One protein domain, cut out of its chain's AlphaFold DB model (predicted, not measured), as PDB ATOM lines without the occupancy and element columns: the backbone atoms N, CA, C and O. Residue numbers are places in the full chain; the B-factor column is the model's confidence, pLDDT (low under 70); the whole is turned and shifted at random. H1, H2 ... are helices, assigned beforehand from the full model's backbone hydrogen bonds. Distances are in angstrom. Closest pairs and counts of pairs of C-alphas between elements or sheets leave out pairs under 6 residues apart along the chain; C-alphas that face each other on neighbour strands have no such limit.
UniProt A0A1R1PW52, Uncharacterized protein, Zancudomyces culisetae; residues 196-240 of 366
ATOM      1  N   SER A 196      61.678 117.660 119.661       53.06
ATOM      2  CA  SER A 196      62.921 118.315 119.220       53.06
ATOM      3  C   SER A 196      63.846 117.396 118.425       53.06
ATOM      4  O   SER A 196      64.441 117.850 117.467       53.06
ATOM      5  N   LYS A 197      63.889 116.085 118.704       53.44
ATOM      6  CA  LYS A 197      64.662 115.113 117.900       53.44
ATOM      7  C   LYS A 197      64.046 114.800 116.524       53.44
ATOM      8  O   LYS A 197      64.770 114.513 115.577       53.44
ATOM      9  N   CYS A 198      62.724 114.878 116.381       51.16
ATOM     10  CA  CYS A 198      62.037 114.771 115.087       51.16
ATOM     11  C   CYS A 198      62.009 116.105 114.324       51.16
ATOM     12  O   CYS A 198      62.016 116.093 113.098       51.16
ATOM     13  N   MET A 199      61.996 117.243 115.027       53.31
ATOM     14  CA  MET A 199      62.116 118.574 114.426       53.31
ATOM     15  C   MET A 199      63.554 118.936 114.084       53.31
ATOM     16  O   MET A 199      63.733 119.615 113.096       53.31
ATOM     17  N   ALA A 200      64.565 118.493 114.829       56.78
ATOM     18  CA  ALA A 200      65.969 118.754 114.516       56.78
ATOM     19  C   ALA A 200      66.360 118.063 113.209       56.78
ATOM     20  O   ALA A 200      66.884 118.716 112.320       56.78
ATOM     21  N   SER A 201      65.980 116.794 113.014       62.47
ATOM     22  CA  SER A 201      66.237 116.104 111.740       62.47
ATOM     23  C   SER A 201      65.385 116.622 110.577       62.47
ATOM     24  O   SER A 201      65.738 116.413 109.417       62.47
ATOM     25  N   LYS A 202      64.262 117.291 110.867       61.22
ATOM     26  CA  LYS A 202      63.448 117.965 109.853       61.22
ATOM     27  C   LYS A 202      63.969 119.369 109.548       61.22
ATOM     28  O   LYS A 202      64.038 119.710 108.383       61.22
ATOM     29  N   LYS A 203      64.365 120.149 110.555       67.81
ATOM     30  CA  LYS A 203      64.998 121.466 110.418       67.81
ATOM     31  C   LYS A 203      66.349 121.348 109.734       67.81
ATOM     32  O   LYS A 203      66.595 122.161 108.874       67.81
ATOM     33  N   ALA A 204      67.153 120.331 110.038       74.81
ATOM     34  CA  ALA A 204      68.408 120.067 109.338       74.81
ATOM     35  C   ALA A 204      68.174 119.659 107.876       74.81
ATOM     36  O   ALA A 204      68.894 120.095 106.994       74.81
ATOM     37  N   ARG A 205      67.130 118.867 107.586       70.69
ATOM     38  CA  ARG A 205      66.743 118.572 106.195       70.69
ATOM     39  C   ARG A 205      66.220 119.796 105.456       70.69
ATOM     40  O   ARG A 205      66.546 119.995 104.302       70.69
ATOM     41  N   VAL A 206      65.399 120.597 106.124       73.88
ATOM     42  CA  VAL A 206      64.842 121.824 105.560       73.88
ATOM     43  C   VAL A 206      65.942 122.870 105.382       73.88
ATOM     44  O   VAL A 206      65.988 123.486 104.335       73.88
ATOM     45  N   SER A 207      66.866 123.025 106.333       76.50
ATOM     46  CA  SER A 207      68.009 123.924 106.181       76.50
ATOM     47  C   SER A 207      68.920 123.451 105.062       76.50
ATOM     48  O   SER A 207      69.296 124.292 104.272       76.50
ATOM     49  N   LYS A 208      69.179 122.137 104.929       79.50
ATOM     50  CA  LYS A 208      69.919 121.578 103.785       79.50
ATOM     51  C   LYS A 208      69.259 121.908 102.442       79.50
ATOM     52  O   LYS A 208      69.954 122.329 101.535       79.50
ATOM     53  N   LEU A 209      67.932 121.790 102.344       74.19
ATOM     54  CA  LEU A 209      67.178 122.171 101.139       74.19
ATOM     55  C   LEU A 209      67.217 123.682 100.859       74.19
ATOM     56  O   LEU A 209      67.140 124.086  99.709       74.19
ATOM     57  N   PHE A 210      67.297 124.514 101.900       76.19
ATOM     58  CA  PHE A 210      67.376 125.972 101.760       76.19
ATOM     59  C   PHE A 210      68.805 126.508 101.618       76.19
ATOM     60  O   PHE A 210      68.955 127.671 101.272       76.19
ATOM     61  N   SER A 211      69.825 125.698 101.903       82.38
ATOM     62  CA  SER A 211      71.236 126.006 101.647       82.38
ATOM     63  C   SER A 211      71.716 125.476 100.295       82.38
ATOM     64  O   SER A 211      72.891 125.614  99.977       82.38
ATOM     65  N   ASP A 212      70.832 124.833  99.532       86.06
ATOM     66  CA  ASP A 212      71.134 124.344  98.195       86.06
ATOM     67  C   ASP A 212      71.066 125.522  97.202       86.06
ATOM     68  O   ASP A 212      70.006 126.156  97.108       86.06
ATOM     69  N   PRO A 213      72.146 125.861  96.469       84.81
ATOM     70  CA  PRO A 213      72.159 127.005  95.551       84.81
ATOM     71  C   PRO A 213      71.069 126.925  94.471       84.81
ATOM     72  O   PRO A 213      70.573 127.955  94.010       84.81
ATOM     73  N   GLN A 214      70.620 125.717  94.114       83.31
ATOM     74  CA  GLN A 214      69.494 125.526  93.194       83.31
ATOM     75  C   GLN A 214      68.169 126.075  93.744       83.31
ATOM     76  O   GLN A 214      67.304 126.525  92.990       83.31
ATOM     77  N   PHE A 215      67.994 126.093  95.067       82.25
ATOM     78  CA  PHE A 215      66.781 126.612  95.687       82.25
ATOM     79  C   PHE A 215      66.704 128.143  95.606       82.25
ATOM     80  O   PHE A 215      65.612 128.707  95.501       82.25
ATOM     81  N   ASP A 216      67.848 128.827  95.608       83.00
ATOM     82  CA  ASP A 216      67.897 130.275  95.408       83.00
ATOM     83  C   ASP A 216      67.693 130.659  93.938       83.00
ATOM     84  O   ASP A 216      66.988 131.636  93.672       83.00
ATOM     85  N   GLN A 217      68.161 129.836  92.991       83.75
ATOM     86  CA  GLN A 217      67.792 129.961  91.572       83.75
ATOM     87  C   GLN A 217      66.280 129.792  91.358       83.75
ATOM     88  O   GLN A 217      65.661 130.519  90.583       83.75
ATOM     89  N   LEU A 218      65.639 128.887  92.100       81.44
ATOM     90  CA  LEU A 218      64.185 128.731  92.058       81.44
ATOM     91  C   LEU A 218      63.447 129.922  92.660       81.44
ATOM     92  O   LEU A 218      62.430 130.348  92.116       81.44
ATOM     93  N   LYS A 219      63.937 130.487  93.768       83.81
ATOM     94  CA  LYS A 219      63.341 131.703  94.338       83.81
ATOM     95  C   LYS A 219      63.454 132.883  93.380       83.81
ATOM     96  O   LYS A 219      62.476 133.617  93.245       83.81
ATOM     97  N   SER A 220      64.603 133.069  92.729       86.25
ATOM     98  CA  SER A 220      64.797 134.163  91.774       86.25
ATOM     99  C   SER A 220      63.939 133.970  90.522       86.25
ATOM    100  O   SER A 220      63.247 134.905  90.127       86.25
ATOM    101  N   ALA A 221      63.856 132.752  89.976       81.69
ATOM    102  CA  ALA A 221      62.959 132.430  88.865       81.69
ATOM    103  C   ALA A 221      61.482 132.672  89.227       81.69
ATOM    104  O   ALA A 221      60.723 133.241  88.442       81.69
ATOM    105  N   LEU A 222      61.062 132.309  90.445       81.75
ATOM    106  CA  LEU A 222      59.690 132.532  90.904       81.75
ATOM    107  C   LEU A 222      59.395 134.020  91.159       81.75
ATOM    108  O   LEU A 222      58.273 134.469  90.930       81.75
ATOM    109  N   ALA A 223      60.387 134.794  91.605       88.88
ATOM    110  CA  ALA A 223      60.286 136.245  91.739       88.88
ATOM    111  C   ALA A 223      60.226 136.948  90.370       88.88
ATOM    112  O   ALA A 223      59.423 137.867  90.199       88.88
ATOM    113  N   ALA A 224      60.990 136.475  89.380       85.00
ATOM    114  CA  ALA A 224      60.921 136.939  87.994       85.00
ATOM    115  C   ALA A 224      59.541 136.642  87.374       85.00
ATOM    116  O   ALA A 224      58.888 137.529  86.837       85.00
ATOM    117  N   LEU A 225      59.010 135.430  87.555       81.31
ATOM    118  CA  LEU A 225      57.660 135.070  87.094       81.31
ATOM    119  C   LEU A 225      56.550 135.878  87.782       81.31
ATOM    120  O   LEU A 225      55.507 136.148  87.182       81.31
ATOM    121  N   LYS A 226      56.755 136.261  89.047       87.19
ATOM    122  CA  LYS A 226      55.801 137.077  89.803       87.19
ATOM    123  C   LYS A 226      55.838 138.547  89.384       87.19
ATOM    124  O   LYS A 226      54.779 139.151  89.263       87.19
ATOM    125  N   SER A 227      57.024 139.102  89.150       84.50
ATOM    126  CA  SER A 227      57.196 140.481  88.665       84.50
ATOM    127  C   SER A 227      56.742 140.646  87.213       84.50
ATOM    128  O   SER A 227      56.137 141.660  86.888       84.50
ATOM    129  N   ASN A 228      56.884 139.610  86.385       85.94
ATOM    130  CA  ASN A 228      56.373 139.593  85.011       85.94
ATOM    131  C   ASN A 228      54.842 139.402  84.919       85.94
ATOM    132  O   ASN A 228      54.303 139.263  83.825       85.94
ATOM    133  N   GLY A 229      54.120 139.320  86.047       83.12
ATOM    134  CA  GLY A 229      52.658 139.149  86.070       83.12
ATOM    135  C   GLY A 229      52.152 137.790  85.560       83.12
ATOM    136  O   GLY A 229      50.941 137.559  85.527       83.12
ATOM    137  N   VAL A 230      53.056 136.863  85.216       77.00
ATOM    138  CA  VAL A 230      52.749 135.553  84.610       77.00
ATOM    139  C   VAL A 230      51.935 134.663  85.556       77.00
ATOM    140  O   VAL A 230      51.090 133.873  85.135       77.00
ATOM    141  N   LEU A 231      52.141 134.799  86.868       69.56
ATOM    142  CA  LEU A 231      51.395 134.026  87.867       69.56
ATOM    143  C   LEU A 231      49.941 134.493  88.028       69.56
ATOM    144  O   LEU A 231      49.064 133.665  88.298       69.56
ATOM    145  N   ASP A 232      49.658 135.780  87.823       70.31
ATOM    146  CA  ASP A 232      48.287 136.295  87.847       70.31
ATOM    147  C   ASP A 232      47.534 135.934  86.566       70.31
ATOM    148  O   ASP A 232      46.346 135.602  86.628       70.31
ATOM    149  N   SER A 233      48.221 135.882  85.422       61.25
ATOM    150  CA  SER A 233      47.666 135.309  84.195       61.25
ATOM    151  C   SER A 233      47.470 133.798  84.302       61.25
ATOM    152  O   SER A 233      46.437 133.329  83.847       61.25
ATOM    153  N   TYR A 234      48.317 133.038  85.008       60.78
ATOM    154  CA  TYR A 234      48.066 131.610  85.280       60.78
ATOM    155  C   TYR A 234      46.855 131.383  86.194       60.78
ATOM    156  O   TYR A 234      46.092 130.432  86.019       60.78
ATOM    157  N   ARG A 235      46.640 132.266  87.179       66.62
ATOM    158  CA  ARG A 235      45.470 132.213  88.070       66.62
ATOM    159  C   ARG A 235      44.186 132.595  87.334       66.62
ATOM    160  O   ARG A 235      43.156 131.971  87.581       66.62
ATOM    161  N   LYS A 236      44.254 133.574  86.426       68.19
ATOM    162  CA  LYS A 236      43.158 133.952  85.520       68.19
ATOM    163  C   LYS A 236      42.882 132.863  84.486       68.19
ATOM    164  O   LYS A 236      41.726 132.489  84.357       68.19
ATOM    165  N   LEU A 237      43.917 132.282  83.874       54.59
ATOM    166  CA  LEU A 237      43.833 131.125  82.982       54.59
ATOM    167  C   LEU A 237      43.161 129.969  83.699       54.59
ATOM    168  O   LEU A 237      42.113 129.533  83.269       54.59
ATOM    169  N   ARG A 238      43.646 129.535  84.864       66.69
ATOM    170  CA  ARG A 238      43.038 128.408  85.592       66.69
ATOM    171  C   ARG A 238      41.578 128.654  85.997       66.69
ATOM    172  O   ARG A 238      40.818 127.698  86.142       66.69
ATOM    173  N   LYS A 239      41.191 129.920  86.188       69.38
ATOM    174  CA  LYS A 239      39.815 130.337  86.489       69.38
ATOM    175  C   LYS A 239      38.950 130.437  85.225       69.38
ATOM    176  O   LYS A 239      37.767 130.135  85.309       69.38
ATOM    177  N   SER A 240      39.532 130.778  84.073       57.59
ATOM    178  CA  SER A 240      38.858 130.785  82.770       57.59
ATOM    179  C   SER A 240      38.835 129.412  82.085       57.59
ATOM    180  O   SER A 240      37.912 129.144  81.329       57.59
TER     181      SER A 240
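This is residues 196 to 240 of the 366 residues of an uncharacterized protein of Zancudomyces culisetae (UniProt A0A1R1PW52). Three helices follow one another end to end in a wide, open U, with H2 as the base and H1 and H3 as two splayed arms on the same side of it. They meet at corners near their ends, and the space between the arms is empty. The printed part has 45 residues, with the named helices H1, H2 and H3 in that order and no named strand, and its class is all helix. It is extended, with a radius of gyration of the C-alphas of 15.9 A and spans of 46 by 23 by 11 A.

Begin with H2, residues 213 to 227. Before it, H1, residues 196 to 210, is close but not clearly touching; look for their closest C-alphas at Leu 209 and Phe 215, 7.0 A apart. These two run the same way at a steep tilt of 68 degrees, only just short of about perpendicular. After H2, H3, residues 230 to 240, is also close but not clearly touching, and the closest C-alphas, those of Leu 225 and Leu 231, are 6.4 A apart. H2 and H3 run the same way at a steep tilt of 65 degrees. H1 and H3 are apart. In H2 and H3 every O i to N i+4 pair is within hydrogen-bond range; in H1 10 of 11 are.

Find C-alpha 213 at (72.159, 127.005, 95.551); from there H2 runs 21.3 A to C-alpha 227. H1 starts at C-alpha 196, (62.921, 118.315, 119.220), and covers 19.6 A. H3 covers 14.8 A and ends at C-alpha 240, (38.858, 130.785, 82.770).

The two C-alphas farthest apart, those of Lys 197 and Ser 240, are 46.3 A apart. Both links are tight, and the printed part has no cut. Look at the B-factor column for pLDDT under 70 at residues 196 to 203, 231 and 233 to 240.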